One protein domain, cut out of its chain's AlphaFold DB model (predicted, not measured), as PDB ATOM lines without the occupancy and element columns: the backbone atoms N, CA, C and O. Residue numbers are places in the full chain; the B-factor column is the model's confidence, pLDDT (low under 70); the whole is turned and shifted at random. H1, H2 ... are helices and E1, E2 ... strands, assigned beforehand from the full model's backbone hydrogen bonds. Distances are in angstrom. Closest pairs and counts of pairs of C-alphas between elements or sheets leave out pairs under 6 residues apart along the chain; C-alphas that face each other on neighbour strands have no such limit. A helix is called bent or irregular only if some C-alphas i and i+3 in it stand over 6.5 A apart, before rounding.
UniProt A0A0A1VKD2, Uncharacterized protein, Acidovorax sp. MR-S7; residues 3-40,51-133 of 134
ATOM      1  N   ARG A   3     330.783 427.852 418.135       84.44
ATOM      2  CA  ARG A   3     329.934 428.512 419.126       84.44
ATOM      3  C   ARG A   3     329.577 429.916 418.649       84.44
ATOM      4  O   ARG A   3     330.458 430.615 418.149       84.44
ATOM      5  N   PRO A   4     328.319 430.350 418.801       82.19
ATOM      6  CA  PRO A   4     327.980 431.746 418.596       82.19
ATOM      7  C   PRO A   4     328.570 432.582 419.740       82.19
ATOM      8  O   PRO A   4     328.377 432.273 420.915       82.19
ATOM      9  N   VAL A   5     329.294 433.644 419.399       86.12
ATOM     10  CA  VAL A   5     329.828 434.643 420.336       86.12
ATOM     11  C   VAL A   5     329.480 436.046 419.856       86.12
ATOM     12  O   VAL A   5     329.122 436.251 418.695       86.12
ATOM     13  N   SER A   6     329.583 437.025 420.759       86.19
ATOM     14  CA  SER A   6     329.374 438.444 420.438       86.19
ATOM     15  C   SER A   6     328.022 438.725 419.764       86.19
ATOM     16  O   SER A   6     327.949 439.533 418.843       86.19
ATOM     17  N   ILE A   7     326.964 438.046 420.217       83.75
ATOM     18  CA  ILE A   7     325.612 438.177 419.668       83.75
ATOM     19  C   ILE A   7     325.104 439.603 419.903       83.75
ATOM     20  O   ILE A   7     325.063 440.085 421.036       83.75
ATOM     21  N   LYS A   8     324.691 440.267 418.828       82.38
ATOM     22  CA  LYS A   8     324.116 441.608 418.815       82.38
ATOM     23  C   LYS A   8     322.797 441.579 418.067       82.38
ATOM     24  O   LYS A   8     322.701 441.040 416.972       82.38
ATOM     25  N   LYS A   9     321.784 442.225 418.630       81.25
ATOM     26  CA  LYS A   9     320.566 442.559 417.896       81.25
ATOM     27  C   LYS A   9     320.841 443.813 417.068       81.25
ATOM     28  O   LYS A   9     321.181 444.847 417.635       81.25
ATOM     29  N   THR A  10     320.701 443.720 415.753       78.56
ATOM     30  CA  THR A  10     320.973 444.823 414.819       78.56
ATOM     31  C   THR A  10     319.700 445.521 414.357       78.56
ATOM     32  O   THR A  10     319.757 446.682 413.964       78.56
ATOM     33  N   ASN A  11     318.541 444.859 414.452       76.44
ATOM     34  CA  ASN A  11     317.243 445.478 414.190       76.44
ATOM     35  C   ASN A  11     316.096 444.770 414.933       76.44
ATOM     36  O   ASN A  11     316.244 443.673 415.481       76.44
ATOM     37  N   GLY A  12     314.939 445.422 414.952       73.25
ATOM     38  CA  GLY A  12     313.693 444.938 415.509       73.25
ATOM     39  C   GLY A  12     312.499 445.641 414.886       73.25
ATOM     40  O   GLY A  12     312.083 446.672 415.407       73.25
ATOM     41  N   ILE A  13     311.972 445.103 413.787       75.56
ATOM     42  CA  ILE A  13     310.843 445.709 413.072       75.56
ATOM     43  C   ILE A  13     309.563 444.971 413.451       75.56
ATOM     44  O   ILE A  13     309.399 443.797 413.124       75.56
ATOM     45  N   ASP A  14     308.647 445.666 414.123       74.06
ATOM     46  CA  ASP A  14     307.290 445.174 414.349       74.06
ATOM     47  C   ASP A  14     306.449 445.373 413.077       74.06
ATOM     48  O   ASP A  14     306.269 446.499 412.614       74.06
ATOM     49  N   GLN A  15     305.950 444.279 412.497       77.00
ATOM     50  CA  GLN A  15     305.027 444.280 411.355       77.00
ATOM     51  C   GLN A  15     303.603 443.866 411.772       77.00
ATOM     52  O   GLN A  15     302.828 443.310 410.988       77.00
ATOM     53  N   GLY A  16     303.247 444.085 413.039       76.12
ATOM     54  CA  GLY A  16     301.934 443.834 413.628       76.12
ATOM     55  C   GLY A  16     301.695 442.368 413.993       76.12
ATOM     56  O   GLY A  16     301.373 442.055 415.137       76.12
ATOM     57  N   ARG A  17     301.838 441.446 413.030       74.31
ATOM     58  CA  ARG A  17     301.672 439.991 413.258       74.31
ATOM     59  C   ARG A  17     302.990 439.240 413.410       74.31
ATOM     60  O   ARG A  17     303.020 438.176 414.025       74.31
ATOM     61  N   VAL A  18     304.052 439.783 412.829       77.94
ATOM     62  CA  VAL A  18     305.398 439.213 412.830       77.94
ATOM     63  C   VAL A  18     306.356 440.305 413.267       77.94
ATOM     64  O   VAL A  18     306.214 441.459 412.871       77.94
ATOM     65  N   TYR A  19     307.325 439.935 414.084       77.88
ATOM     66  CA  TYR A  19     308.421 440.794 414.476       77.88
ATOM     67  C   TYR A  19     309.701 440.278 413.830       77.88
ATOM     68  O   TYR A  19     310.117 439.151 414.090       77.88
ATOM     69  N   GLN A  20     310.323 441.089 412.980       80.12
ATOM     70  CA  GLN A  20     311.579 440.723 412.340       80.12
ATOM     71  C   GLN A  20     312.747 441.145 413.220       80.12
ATOM     72  O   GLN A  20     312.955 442.333 413.486       80.12
ATOM     73  N   MET A  21     313.528 440.167 413.665       78.81
ATOM     74  CA  MET A  21     314.721 440.385 414.467       78.81
ATOM     75  C   MET A  21     315.961 440.102 413.633       78.81
ATOM     76  O   MET A  21     316.279 438.946 413.359       78.81
ATOM     77  N   ALA A  22     316.686 441.157 413.270       81.25
ATOM     78  CA  ALA A  22     318.016 440.997 412.705       81.25
ATOM     79  C   ALA A  22     319.022 440.822 413.846       81.25
ATOM     80  O   ALA A  22     319.037 441.615 414.798       81.25
ATOM     81  N   ILE A  23     319.843 439.780 413.757       80.50
ATOM     82  CA  ILE A  23     320.963 439.559 414.664       80.50
ATOM     83  C   ILE A  23     322.264 439.418 413.883       80.50
ATOM     84  O   ILE A  23     322.300 438.897 412.769       80.50
ATOM     85  N   GLU A  24     323.335 439.855 414.519       83.94
ATOM     86  CA  GLU A  24     324.711 439.641 414.112       83.94
ATOM     87  C   GLU A  24     325.408 438.838 415.205       83.94
ATOM     88  O   GLU A  24     325.292 439.158 416.385       83.94
ATOM     89  N   TYR A  25     326.130 437.788 414.842       82.31
ATOM     90  CA  TYR A  25     326.973 437.058 415.782       82.31
ATOM     91  C   TYR A  25     328.190 436.489 415.068       82.31
ATOM     92  O   TYR A  25     328.153 436.223 413.872       82.31
ATOM     93  N   LYS A  26     329.280 436.275 415.799       86.38
ATOM     94  CA  LYS A  26     330.447 435.567 415.272       86.38
ATOM     95  C   LYS A  26     330.274 434.081 415.547       86.38
ATOM     96  O   LYS A  26     330.055 433.692 416.693       86.38
ATOM     97  N   LEU A  27     330.394 433.249 414.520       84.00
ATOM     98  CA  LEU A  27     330.513 431.810 414.691       84.00
ATOM     99  C   LEU A  27     331.995 431.462 414.854       84.00
ATOM    100  O   LEU A  27     332.777 431.587 413.915       84.00
ATOM    101  N   GLU A  28     332.382 431.087 416.070       87.69
ATOM    102  CA  GLU A  28     333.776 430.898 416.469       87.69
ATOM    103  C   GLU A  28     334.144 429.417 416.606       87.69
ATOM    104  O   GLU A  28     333.432 428.644 417.255       87.69
ATOM    105  N   PHE A  29     335.290 429.035 416.042       88.94
ATOM    106  CA  PHE A  29     335.901 427.727 416.234       88.94
ATOM    107  C   PHE A  29     336.544 427.643 417.613       88.94
ATOM    108  O   PHE A  29     337.379 428.462 417.984       88.94
ATOM    109  N   VAL A  30     336.189 426.620 418.386       89.44
ATOM    110  CA  VAL A  30     336.682 426.498 419.771       89.44
ATOM    111  C   VAL A  30     337.991 425.716 419.904       89.44
ATOM    112  O   VAL A  30     338.534 425.612 420.998       89.44
ATOM    113  N   LYS A  31     338.492 425.137 418.812       90.38
ATOM    114  CA  LYS A  31     339.744 424.373 418.778       90.38
ATOM    115  C   LYS A  31     340.461 424.580 417.449       90.38
ATOM    116  O   LYS A  31     339.839 425.002 416.479       90.38
ATOM    117  N   ASN A  32     341.742 424.225 417.415       92.25
ATOM    118  CA  ASN A  32     342.511 424.175 416.175       92.25
ATOM    119  C   ASN A  32     342.016 423.023 415.290       92.25
ATOM    120  O   ASN A  32     341.695 421.948 415.807       92.25
ATOM    121  N   ILE A  33     341.961 423.249 413.978       88.31
ATOM    122  CA  ILE A  33     341.489 422.277 412.983       88.31
ATOM    123  C   ILE A  33     342.369 422.406 411.742       88.31
ATOM    124  O   ILE A  33     342.607 423.519 411.273       88.31
ATOM    125  N   ALA A  34     342.874 421.281 411.242       88.44
ATOM    126  CA  ALA A  34     343.662 421.251 410.016       88.44
ATOM    127  C   ALA A  34     342.766 421.550 408.808       88.44
ATOM    128  O   ALA A  34     341.602 421.133 408.802       88.44
ATOM    129  N   LYS A  35     343.284 422.253 407.792       88.00
ATOM    130  CA  LYS A  35     342.512 422.612 406.590       88.00
ATOM    131  C   LYS A  35     341.856 421.387 405.947       88.00
ATOM    132  O   LYS A  35     340.721 421.468 405.490       88.00
ATOM    133  N   GLU A  36     342.529 420.243 405.985       84.19
ATOM    134  CA  GLU A  36     342.100 419.002 405.348       84.19
ATOM    135  C   GLU A  36     340.827 418.423 405.962       84.19
ATOM    136  O   GLU A  36     340.062 417.739 405.284       84.19
ATOM    137  N   ASP A  37     340.595 418.705 407.243       79.56
ATOM    138  CA  ASP A  37     339.464 418.172 407.999       79.56
ATOM    139  C   ASP A  37     338.173 418.972 407.772       79.56
ATOM    140  O   ASP A  37     337.087 418.495 408.098       79.56
ATOM    141  N   ILE A  38     338.294 420.198 407.256       80.19
ATOM    142  CA  ILE A  38     337.211 421.188 407.189       80.19
ATOM    143  C   ILE A  38     336.954 421.721 405.776       80.19
ATOM    144  O   ILE A  38     335.813 422.042 405.443       80.19
ATOM    145  N   TRP A  39     337.999 421.828 404.959       82.38
ATOM    146  CA  TRP A  39     337.949 422.341 403.589       82.38
ATOM    147  C   TRP A  39     338.242 421.257 402.549       82.38
ATOM    148  O   TRP A  39     337.999 421.471 401.364       82.38
ATOM    149  N   GLY A  40     338.731 420.096 402.987       78.88
ATOM    150  CA  GLY A  40     339.147 419.004 402.119       78.88
ATOM    151  C   GLY A  40     340.641 419.025 401.796       78.88
ATOM    152  O   GLY A  40     341.392 419.911 402.201       78.88
ATOM    153  N   TYR A  51     339.593 408.197 380.700       94.00
ATOM    154  CA  TYR A  51     338.806 407.003 381.010       94.00
ATOM    155  C   TYR A  51     337.736 406.728 379.946       94.00
ATOM    156  O   TYR A  51     337.099 407.633 379.410       94.00
ATOM    157  N   ASN A  52     337.497 405.446 379.664       94.25
ATOM    158  CA  ASN A  52     336.438 404.990 378.768       94.25
ATOM    159  C   ASN A  52     335.234 404.483 379.573       94.25
ATOM    160  O   ASN A  52     335.188 403.326 379.986       94.25
ATOM    161  N   PHE A  53     334.209 405.320 379.722       92.81
ATOM    162  CA  PHE A  53     333.012 404.995 380.509       92.81
ATOM    163  C   PHE A  53     332.115 403.895 379.914       92.81
ATOM    164  O   PHE A  53     331.194 403.438 380.590       92.81
ATOM    165  N   HIS A  54     332.369 403.449 378.680       93.50
ATOM    166  CA  HIS A  54     331.691 402.291 378.083       93.50
ATOM    167  C   HIS A  54     332.376 400.958 378.421       93.50
ATOM    168  O   HIS A  54     331.830 399.896 378.127       93.50
ATOM    169  N   ASN A  55     333.561 401.004 379.035       95.06
ATOM    170  CA  ASN A  55     334.297 399.845 379.515       95.06
ATOM    171  C   ASN A  55     334.183 399.758 381.049       95.06
ATOM    172  O   ASN A  55     334.500 400.711 381.762       95.06
ATOM    173  N   ASN A  56     333.744 398.604 381.559       94.12
ATOM    174  CA  ASN A  56     333.543 398.395 382.996       94.12
ATOM    175  C   ASN A  56     334.837 398.483 383.817       94.12
ATOM    176  O   ASN A  56     334.791 399.001 384.931       94.12
ATOM    177  N   ASP A  57     335.970 398.025 383.285       95.12
ATOM    178  CA  ASP A  57     337.263 398.072 383.974       95.12
ATOM    179  C   ASP A  57     337.744 399.524 384.082       95.12
ATOM    180  O   ASP A  57     338.051 400.000 385.173       95.12
ATOM    181  N   SER A  58     337.665 400.288 382.987       93.94
ATOM    182  CA  SER A  58     338.021 401.715 382.992       93.94
ATOM    183  C   SER A  58     337.084 402.551 383.880       93.94
ATOM    184  O   SER A  58     337.515 403.487 384.555       93.94
ATOM    185  N   LEU A  59     335.801 402.180 383.967       92.62
ATOM    186  CA  LEU A  59     334.866 402.776 384.923       92.62
ATOM    187  C   LEU A  59     335.247 402.464 386.382       92.62
ATOM    188  O   LEU A  59     335.086 403.326 387.250       92.62
ATOM    189  N   GLN A  60     335.723 401.251 386.677       94.38
ATOM    190  CA  GLN A  60     336.212 400.898 388.012       94.38
ATOM    191  C   GLN A  60     337.493 401.661 388.362       94.38
ATOM    192  O   GLN A  60     337.585 402.183 389.473       94.38
ATOM    193  N   GLU A  61     338.425 401.801 387.420       94.00
ATOM    194  CA  GLU A  61     339.641 402.606 387.584       94.00
ATOM    195  C   GLU A  61     339.310 404.071 387.888       94.00
ATOM    196  O   GLU A  61     339.828 404.631 388.855       94.00
ATOM    197  N   TYR A  62     338.373 404.671 387.146       93.44
ATOM    198  CA  TYR A  62     337.900 406.031 387.418       93.44
ATOM    199  C   TYR A  62     337.305 406.167 388.826       93.44
ATOM    200  O   TYR A  62     337.612 407.110 389.559       93.44
ATOM    201  N   ARG A  63     336.457 405.215 389.241       93.12
ATOM    202  CA  ARG A  63     335.861 405.218 390.588       93.12
ATOM    203  C   ARG A  63     336.925 405.097 391.673       93.12
ATOM    204  O   ARG A  63     336.856 405.834 392.651       93.12
ATOM    205  N   ALA A  64     337.909 404.218 391.490       93.62
ATOM    206  CA  ALA A  64     339.027 404.069 392.413       93.62
ATOM    207  C   ALA A  64     339.866 405.355 392.495       93.62
ATOM    208  O   ALA A  64     340.218 405.784 393.592       93.62
ATOM    209  N   ALA A  65     340.114 406.019 391.363       92.62
ATOM    210  CA  ALA A  65     340.821 407.298 391.312       92.62
ATOM    211  C   ALA A  65     340.045 408.441 391.999       92.62
ATOM    212  O   ALA A  65     340.645 409.338 392.593       92.62
ATOM    213  N   MET A  66     338.709 408.408 391.955       92.81
ATOM    214  CA  MET A  66     337.836 409.397 392.602       92.81
ATOM    215  C   MET A  66     337.536 409.100 394.077       92.81
ATOM    216  O   MET A  66     337.103 409.999 394.803       92.81
ATOM    217  N   GLU A  67     337.774 407.875 394.548       91.75
ATOM    218  CA  GLU A  67     337.449 407.450 395.914       91.75
ATOM    219  C   GLU A  67     338.089 408.336 397.003       91.75
ATOM    220  O   GLU A  67     337.366 408.740 397.918       91.75
ATOM    221  N   PRO A  68     339.370 408.753 396.912       89.88
ATOM    222  CA  PRO A  68     339.959 409.667 397.892       89.88
ATOM    223  C   PRO A  68     339.223 411.009 397.986       89.88
ATOM    224  O   PRO A  68     338.977 411.506 399.086       89.88
ATOM    225  N   ARG A  69     338.801 411.577 396.845       87.94
ATOM    226  CA  ARG A  69     338.006 412.817 396.823       87.94
ATOM    227  C   ARG A  69     336.657 412.623 397.490       87.94
ATOM    228  O   ARG A  69     336.235 413.466 398.277       87.94
ATOM    229  N   ARG A  70     335.991 411.506 397.192       86.38
ATOM    230  CA  ARG A  70     334.694 411.170 397.785       86.38
ATOM    231  C   ARG A  70     334.798 411.062 399.308       86.38
ATOM    232  O   ARG A  70     333.969 411.634 400.010       86.38
ATOM    233  N   GLN A  71     335.827 410.385 399.815       87.25
ATOM    234  CA  GLN A  71     336.075 410.253 401.254       87.25
ATOM    235  C   GLN A  71     336.384 411.603 401.918       87.25
ATOM    236  O   GLN A  71     335.837 411.905 402.978       87.25
ATOM    237  N   ALA A  72     337.197 412.451 401.280       85.06
ATOM    238  CA  ALA A  72     337.489 413.797 401.777       85.06
ATOM    239  C   ALA A  72     336.230 414.685 401.845       85.06
ATOM    240  O   ALA A  72     336.036 415.416 402.821       85.06
ATOM    241  N   MET A  73     335.347 414.587 400.846       82.88
ATOM    242  CA  MET A  73     334.069 415.300 400.822       82.88
ATOM    243  C   MET A  73     333.148 414.840 401.957       82.88
ATOM    244  O   MET A  73     332.657 415.677 402.710       82.88
ATOM    245  N   ILE A  74     332.983 413.524 402.144       84.19
ATOM    246  CA  ILE A  74     332.166 412.962 403.235       84.19
ATOM    247  C   ILE A  74     332.677 413.437 404.593       84.19
ATOM    248  O   ILE A  74     331.896 413.909 405.414       84.19
ATOM    249  N   ARG A  75     333.992 413.378 404.817       83.06
ATOM    250  CA  ARG A  75     334.602 413.837 406.069       83.06
ATOM    251  C   ARG A  75     334.320 415.317 406.337       83.06
ATOM    252  O   ARG A  75     334.008 415.690 407.466       83.06
ATOM    253  N   THR A  76     334.404 416.141 405.295       82.44
ATOM    254  CA  THR A  76     334.096 417.573 405.367       82.44
ATOM    255  C   THR A  76     332.619 417.804 405.704       82.44
ATOM    256  O   THR A  76     332.298 418.564 406.618       82.44
ATOM    257  N   GLU A  77     331.701 417.118 405.023       79.81
ATOM    258  CA  GLU A  77     330.260 417.209 405.287       79.81
ATOM    259  C   GLU A  77     329.899 416.758 406.708       79.81
ATOM    260  O   GLU A  77     329.157 417.449 407.410       79.81
ATOM    261  N   GLU A  78     330.449 415.631 407.164       81.38
ATOM    262  CA  GLU A  78     330.249 415.127 408.523       81.38
ATOM    263  C   GLU A  78     330.770 416.104 409.569       81.38
ATOM    264  O   GLU A  78     330.094 416.339 410.578       81.38
ATOM    265  N   PHE A  79     331.931 416.720 409.319       82.25
ATOM    266  CA  PHE A  79     332.444 417.766 410.185       82.25
ATOM    267  C   PHE A  79     331.393 418.867 410.344       82.25
ATOM    268  O   PHE A  79     330.965 419.121 411.468       82.25
ATOM    269  N   TRP A  80     330.914 419.471 409.257       79.69
ATOM    270  CA  TRP A  80     329.953 420.573 409.334       79.69
ATOM    271  C   TRP A  80     328.609 420.157 409.937       79.69
ATOM    272  O   TRP A  80     328.083 420.878 410.784       79.69
ATOM    273  N   LYS A  81     328.102 418.967 409.602       77.56
ATOM    274  CA  LYS A  81     326.852 418.419 410.147       77.56
ATOM    275  C   LYS A  81     326.895 418.226 411.665       77.56
ATOM    276  O   LYS A  81     325.921 418.512 412.351       77.56
ATOM    277  N   VAL A  82     328.008 417.723 412.198       80.94
ATOM    278  CA  VAL A  82     328.159 417.472 413.643       80.94
ATOM    279  C   VAL A  82     328.517 418.753 414.394       80.94
ATOM    280  O   VAL A  82     328.169 418.924 415.563       80.94
ATOM    281  N   ASN A  83     329.267 419.650 413.753       79.50
ATOM    282  CA  ASN A  83     329.929 420.747 414.443       79.50
ATOM    283  C   ASN A  83     329.228 422.097 414.314       79.50
ATOM    284  O   ASN A  83     329.553 422.965 415.132       79.50
ATOM    285  N   CYS A  84     328.322 422.258 413.347       74.56
ATOM    286  CA  CYS A  84     327.564 423.471 413.077       74.56
ATOM    287  C   CYS A  84     326.074 423.226 413.384       74.56
ATOM    288  O   CYS A  84     325.462 422.380 412.736       74.56
ATOM    289  N   PRO A  85     325.482 423.901 414.383       64.88
ATOM    290  CA  PRO A  85     324.076 423.698 414.723       64.88
ATOM    291  C   PRO A  85     323.147 424.211 413.613       64.88
ATOM    292  O   PRO A  85     323.378 425.276 413.042       64.88
ATOM    293  N   GLU A  86     322.053 423.495 413.347       59.94
ATOM    294  CA  GLU A  86     320.941 424.018 412.542       59.94
ATOM    295  C   GLU A  86     320.387 425.315 413.176       59.94
ATOM    296  O   GLU A  86     320.342 425.422 414.406       59.94
ATOM    297  N   PRO A  87     319.967 426.317 412.379       55.59
ATOM    298  CA  PRO A  87     319.873 426.323 410.911       55.59
ATOM    299  C   PRO A  87     321.189 426.674 410.190       55.59
ATOM    300  O   PRO A  87     321.227 426.777 408.964       55.59
ATOM    301  N   VAL A  88     322.278 426.902 410.928       58.53
ATOM    302  CA  VAL A  88     323.533 427.429 410.377       58.53
ATOM    303  C   VAL A  88     324.209 426.424 409.450       58.53
ATOM    304  O   VAL A  88     324.756 426.836 408.435       58.53
ATOM    305  N   SER A  89     324.117 425.122 409.730       62.91
ATOM    306  CA  SER A  89     324.575 424.052 408.829       62.91
ATOM    307  C   SER A  89     323.867 424.077 407.472       62.91
ATOM    308  O   SER A  89     324.533 424.014 406.440       62.91
ATOM    309  N   LYS A  90     322.538 424.234 407.452       62.38
ATOM    310  CA  LYS A  90     321.730 424.254 406.223       62.38
ATOM    311  C   LYS A  90     322.035 425.446 405.317       62.38
ATOM    312  O   LYS A  90     321.996 425.311 404.097       62.38
ATOM    313  N   TYR A  91     322.349 426.597 405.904       59.47
ATOM    314  CA  TYR A  91     322.673 427.824 405.168       59.47
ATOM    315  C   TYR A  91     324.171 428.130 405.131       59.47
ATOM    316  O   TYR A  91     324.559 429.188 404.643       59.47
ATOM    317  N   PHE A  92     325.022 427.218 405.612       64.12
ATOM    318  CA  PHE A  92     326.454 427.459 405.779       64.12
ATOM    319  C   PHE A  92     327.102 427.979 404.489       64.12
ATOM    320  O   PHE A  92     327.744 429.029 404.480       64.12
ATOM    321  N   TRP A  93     326.845 427.296 403.371       64.88
ATOM    322  CA  TRP A  93     327.385 427.674 402.065       64.88
ATOM    323  C   TRP A  93     326.806 428.976 401.511       64.88
ATOM    324  O   TRP A  93     327.468 429.642 400.719       64.88
ATOM    325  N   SER A  94     325.626 429.402 401.963       65.06
ATOM    326  CA  SER A  94     325.062 430.710 401.610       65.06
ATOM    327  C   SER A  94     325.869 431.872 402.206       65.06
ATOM    328  O   SER A  94     325.816 432.977 401.673       65.06
ATOM    329  N   PHE A  95     326.663 431.631 403.256       62.03
ATOM    330  CA  PHE A  95     327.555 432.631 403.857       62.03
ATOM    331  C   PHE A  95     328.955 432.663 403.227       62.03
ATOM    332  O   PHE A  95     329.751 433.545 403.560       62.03
ATOM    333  N   SER A  96     329.261 431.753 402.293       64.12
ATOM    334  CA  SER A  96     330.578 431.677 401.636       64.12
ATOM    335  C   SER A  96     330.943 432.938 400.840       64.12
ATOM    336  O   SER A  96     332.121 433.212 400.624       64.12
ATOM    337  N   ALA A  97     329.939 433.735 400.463       62.41
ATOM    338  CA  ALA A  97     330.102 435.019 399.787       62.41
ATOM    339  C   ALA A  97     330.429 436.193 400.733       62.41
ATOM    340  O   ALA A  97     330.695 437.298 400.257       62.41
ATOM    341  N   THR A  98     330.405 435.997 402.058       66.69
ATOM    342  CA  THR A  98     330.762 437.069 403.001       66.69
ATOM    343  C   THR A  98     332.275 437.333 402.962       66.69
ATOM    344  O   THR A  98     333.065 436.381 402.963       66.69
ATOM    345  N   PRO A  99     332.729 438.601 402.946       71.50
ATOM    346  CA  PRO A  99     334.156 438.926 402.932       71.50
ATOM    347  C   PRO A  99     334.933 438.280 404.084       71.50
ATOM    348  O   PRO A  99     336.079 437.862 403.919       71.50
ATOM    349  N   GLU A 100     334.314 438.153 405.255       72.06
ATOM    350  CA  GLU A 100     334.892 437.540 406.447       72.06
ATOM    351  C   GLU A 100     335.181 436.049 406.252       72.06
ATOM    352  O   GLU A 100     336.184 435.557 406.770       72.06
ATOM    353  N   PHE A 101     334.360 435.344 405.470       73.38
ATOM    354  CA  PHE A 101     334.550 433.923 405.188       73.38
ATOM    355  C   PHE A 101     335.862 433.654 404.440       73.38
ATOM    356  O   PHE A 101     336.563 432.686 404.737       73.38
ATOM    357  N   THR A 102     336.277 434.559 403.545       74.12
ATOM    358  CA  THR A 102     337.548 434.436 402.803       74.12
ATOM    359  C   THR A 102     338.785 434.397 403.706       74.12
ATOM    360  O   THR A 102     339.838 433.896 403.309       74.12
ATOM    361  N   LYS A 103     338.680 434.902 404.942       77.00
ATOM    362  CA  LYS A 103     339.802 434.911 405.886       77.00
ATOM    363  C   LYS A 103     340.125 433.512 406.399       77.00
ATOM    364  O   LYS A 103     341.309 433.231 406.590       77.00
ATOM    365  N   VAL A 104     339.104 432.668 406.558       79.38
ATOM    366  CA  VAL A 104     339.205 431.300 407.093       79.38
ATOM    367  C   VAL A 104     339.155 430.218 406.009       79.38
ATOM    368  O   VAL A 104     339.668 429.125 406.226       79.38
ATOM    369  N   ASN A 105     338.573 430.515 404.843       83.00
ATOM    370  CA  ASN A 105     338.412 429.553 403.756       83.00
ATOM    371  C   ASN A 105     339.760 429.003 403.250       83.00
ATOM    372  O   ASN A 105     340.688 429.770 402.984       83.00
ATOM    373  N   GLY A 106     339.850 427.679 403.095       81.81
ATOM    374  CA  GLY A 106     341.017 426.983 402.539       81.81
ATOM    375  C   GLY A 106     342.270 426.990 403.423       81.81
ATOM    376  O   GLY A 106     343.353 426.657 402.945       81.81
ATOM    377  N   LYS A 107     342.155 427.383 404.697       86.44
ATOM    378  CA  LYS A 107     343.286 427.502 405.629       86.44
ATOM    379  C   LYS A 107     343.095 426.655 406.875       86.44
ATOM    380  O   LYS A 107     341.972 426.324 407.253       86.44
ATOM    381  N   ASP A 108     344.211 426.378 407.541       90.06
ATOM    382  CA  ASP A 108     344.182 425.881 408.909       90.06
ATOM    383  C   ASP A 108     343.449 426.870 409.804       90.06
ATOM    384  O   ASP A 108     343.642 428.085 409.715       90.06
ATOM    385  N   ILE A 109     342.649 426.326 410.707       90.06
ATOM    386  CA  ILE A 109     341.845 427.090 411.646       90.06
ATOM    387  C   ILE A 109     342.505 427.049 413.016       90.06
ATOM    388  O   ILE A 109     342.902 425.985 413.506       90.06
ATOM    389  N   LYS A 110     342.598 428.207 413.666       91.62
ATOM    390  CA  LYS A 110     342.989 428.326 415.069       91.62
ATOM    391  C   LYS A 110     341.762 428.513 415.955       91.62
ATOM    392  O   LYS A 110     340.740 429.059 415.550       91.62
ATOM    393  N   ALA A 111     341.867 428.056 417.198       91.50
ATOM    394  CA  ALA A 111     340.864 428.353 418.209       91.50
ATOM    395  C   ALA A 111     340.693 429.877 418.338       91.50
ATOM    396  O   ALA A 111     341.675 430.604 418.477       91.50
ATOM    397  N   GLY A 112     339.451 430.351 418.297       88.56
ATOM    398  CA  GLY A 112     339.129 431.774 418.267       88.56
ATOM    399  C   GLY A 112     338.941 432.347 416.861       88.56
ATOM    400  O   GLY A 112     338.358 433.425 416.740       88.56
ATOM    401  N   ASP A 113     339.344 431.647 415.798       89.38
ATOM    402  CA  ASP A 113     338.975 432.042 414.437       89.38
ATOM    403  C   ASP A 113     337.467 431.893 414.234       89.38
ATOM    404  O   ASP A 113     336.770 431.176 414.957       89.38
ATOM    405  N   GLY A 114     336.928 432.596 413.247       85.19
ATOM    406  CA  GLY A 114     335.510 432.541 412.949       85.19
ATOM    407  C   GLY A 114     335.100 433.573 411.921       85.19
ATOM    408  O   GLY A 114     335.917 434.351 411.430       85.19
ATOM    409  N   PHE A 115     333.810 433.593 411.630       82.88
ATOM    410  CA  PHE A 115     333.208 434.505 410.667       82.88
ATOM    411  C   PHE A 115     331.920 435.085 411.245       82.88
ATOM    412  O   PHE A 115     331.286 434.490 412.121       82.88
ATOM    413  N   VAL A 116     331.578 436.292 410.804       81.56
ATOM    414  CA  VAL A 116     330.368 436.982 411.249       81.56
ATOM    415  C   VAL A 116     329.191 436.481 410.427       81.56
ATOM    416  O   VAL A 116     329.264 436.384 409.207       81.56
ATOM    417  N   ILE A 117     328.102 436.161 411.114       77.94
ATOM    418  CA  ILE A 117     326.825 435.782 410.536       77.94
ATOM    419  C   ILE A 117     325.837 436.894 410.844       77.94
ATOM    420  O   ILE A 117     325.623 437.249 412.004       77.94
ATOM    421  N   GLN A 118     325.211 437.407 409.792       77.44
ATOM    422  CA  GLN A 118     324.046 438.272 409.882       77.44
ATOM    423  C   GLN A 118     322.834 437.479 409.409       77.44
ATOM    424  O   GLN A 118     322.847 436.876 408.337       77.44
ATOM    425  N   THR A 119     321.794 437.434 410.231       74.94
ATOM    426  CA  THR A 119     320.573 436.693 409.914       74.94
ATOM    427  C   THR A 119     319.350 437.425 410.445       74.94
ATOM    428  O   THR A 119     319.447 438.235 411.370       74.94
ATOM    429  N   VAL A 120     318.197 437.152 409.842       76.31
ATOM    430  CA  VAL A 120     316.909 437.728 410.223       76.31
ATOM    431  C   VAL A 120     315.989 436.591 410.636       76.31
ATOM    432  O   VAL A 120     315.764 435.660 409.869       76.31
ATOM    433  N   PHE A 121     315.460 436.680 411.851       73.31
ATOM    434  CA  PHE A 121     314.435 435.779 412.352       73.31
ATOM    435  C   PHE A 121     313.075 436.451 412.274       73.31
ATOM    436  O   PHE A 121     312.880 437.528 412.841       73.31
ATOM    437  N   ASP A 122     312.120 435.774 411.651       79.00
ATOM    438  CA  ASP A 122     310.713 436.111 411.802       79.00
ATOM    439  C   ASP A 122     310.220 435.540 413.133       79.00
ATOM    440  O   ASP A 122     310.273 434.333 413.379       79.00
ATOM    441  N   MET A 123     309.746 436.408 414.016       79.56
ATOM    442  CA  MET A 123     309.186 436.029 415.304       79.56
ATOM    443  C   MET A 123     307.676 436.220 415.310       79.56
ATOM    444  O   MET A 123     307.164 437.237 414.850       79.56
ATOM    445  N   VAL A 124     306.949 435.267 415.881       82.75
ATOM    446  CA  VAL A 124     305.503 435.366 416.101       82.75
ATOM    447  C   VAL A 124     305.212 435.524 417.585       82.75
ATOM    448  O   VAL A 124     305.937 435.016 418.445       82.75
ATOM    449  N   LYS A 125     304.152 436.264 417.898       80.50
ATOM    450  CA  LYS A 125     303.731 436.490 419.279       80.50
ATOM    451  C   LYS A 125     303.021 435.243 419.811       80.50
ATOM    452  O   LYS A 125     302.055 434.781 419.211       80.50
ATOM    453  N   SER A 126     303.490 434.721 420.938       79.25
ATOM    454  CA  SER A 126     302.862 433.637 421.701       79.25
ATOM    455  C   SER A 126     302.469 434.124 423.097       79.25
ATOM    456  O   SER A 126     302.906 435.189 423.540       79.25
ATOM    457  N   GLU A 127     301.696 433.322 423.830       79.81
ATOM    458  CA  GLU A 127     301.341 433.595 425.233       79.81
ATOM    459  C   GLU A 127     302.569 433.701 426.156       79.81
ATOM    460  O   GLU A 127     302.510 434.349 427.196       79.81
ATOM    461  N   LYS A 128     303.706 433.115 425.755       78.06
ATOM    462  CA  LYS A 128     304.981 433.148 426.493       78.06
ATOM    463  C   LYS A 128     305.952 434.223 425.981       78.06
ATOM    464  O   LYS A 128     307.112 434.235 426.381       78.06
ATOM    465  N   GLY A 129     305.498 435.111 425.092       76.31
ATOM    466  CA  GLY A 129     306.324 436.126 424.434       76.31
ATOM    467  C   GLY A 129     306.609 435.806 422.966       76.31
ATOM    468  O   GLY A 129     305.905 435.015 422.338       76.31
ATOM    469  N   TRP A 130     307.618 436.450 422.388       74.75
ATOM    470  CA  TRP A 130     307.985 436.254 420.983       74.75
ATOM    471  C   TRP A 130     308.767 434.950 420.797       74.75
ATOM    472  O   TRP A 130     309.762 434.727 421.484       74.75
ATOM    473  N   ILE A 131     308.350 434.117 419.843       78.25
ATOM    474  CA  ILE A 131     309.038 432.871 419.473       78.25
ATOM    475  C   ILE A 131     309.441 432.904 418.002       78.25
ATOM    476  O   ILE A 131     308.738 433.486 417.178       78.25
ATOM    477  N   THR A 132     310.570 432.287 417.659       71.56
ATOM    478  CA  THR A 132     311.021 432.163 416.267       71.56
ATOM    479  C   THR A 132     310.062 431.280 415.474       71.56
ATOM    480  O   THR A 132     309.720 430.183 415.922       71.56
ATOM    481  N   ARG A 133     309.656 431.733 414.290       67.00
ATOM    482  CA  ARG A 133     308.904 430.937 413.321       67.00
ATOM    483  C   ARG A 133     309.890 429.991 412.622       67.00
ATOM    484  O   ARG A 133     310.819 430.473 411.981       67.00
TER     485      ARG A 133
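What this domain is: This is residues 3 to 40 and 51 to 133 of the 134 residues of an uncharacterized protein of Acidovorax sp. MR-S7 (UniProt A0A0A1VKD2). A long, lopsided model: a curled antiparallel sheet of three long strands and one short one, E1 to E4, forms one end, and the long bent helix H2 reaches away from it to form the other end. Three very short helices lie between these ends, H1 against the second arm of H2, and H3 and H4 grazing the sheet. The printed part has 121 residues, with four named helices and four named strands in the order E1, E2, H1, H2, H3, H4, E3, E4; the sheet's order is E1, E2, E3, E4 and the class is mixed, helices and strands. The whole is only just loose, close to extended, with a radius of gyration of the C-alphas of 20.3 A, and its spans are 65 by 34 by 25 A.

Where its parts are: E1, residues 3 to 14, begins at C-alpha 3 (329.934, 428.512, 419.126), is 28.5 A long and bends by 74 degrees at residue 6. E2, residues 18 to 29, is 32.8 A long. H1 is residues 35 to 38. H2, residues 56 to 83, was assigned as one helix by its hydrogen bonds but is bent, with C-alphas 65 and 68 7.0 A apart. Its arm H2a, residues 56 to 65, starts at C-alpha 56 (333.543, 398.395, 382.996) and is 14.2 A long; H2b, residues 68 to 83, is 22.3 A long. H3 is residues 92 to 95 and H4 residues 101 to 104. E3, residues 114 to 126, is 33.8 A long and bends by 51 degrees at residue 122. E4, residues 129 to 132, ends at C-alpha 132 (311.021, 432.163, 416.267).

How they stand to each other: The sheet is strongly twisted. E1 and E2 form a hairpin, with N 8 and O 24 2.7 A apart, within hydrogen-bond range. E2 and E3 are antiparallel at 151 degrees, with N 21 and O 121 at 2.8 A. E3 and E4 form a hairpin, with N 124 and O 131 at 2.8 A. H4 only grazes the sheet; its closest C-alphas to E3 are those of Phe 101 and Phe 115, 5.7 A apart. H3 only just grazes it, with 5 pairs of C-alphas within 10 A. H1 touches H2b, the C-alphas of Ile 38 and Thr 76 being closest at 5.1 A. H2a and H2b stand at a steep tilt of 49 degrees, and neither is on the sheet. Every O i to N i+4 pair is within hydrogen-bond range in H2a and H2b; H1, H3 and H4 are too short for such a pair.

The domain as a whole: The C-alphas farthest apart are those of Asn 55 and Glu 127, 65.7 A. Residues 63 to 68, which belong to H2, stand free. Residues 41 to 50 are not printed, and C-alphas 40 and 51 are 24.3 A apart across this cut. Of the links that are printed whole, no link is long. The mean pLDDT of the printed part is 80.9; residues 85 to 98 and residue 133 are under 70.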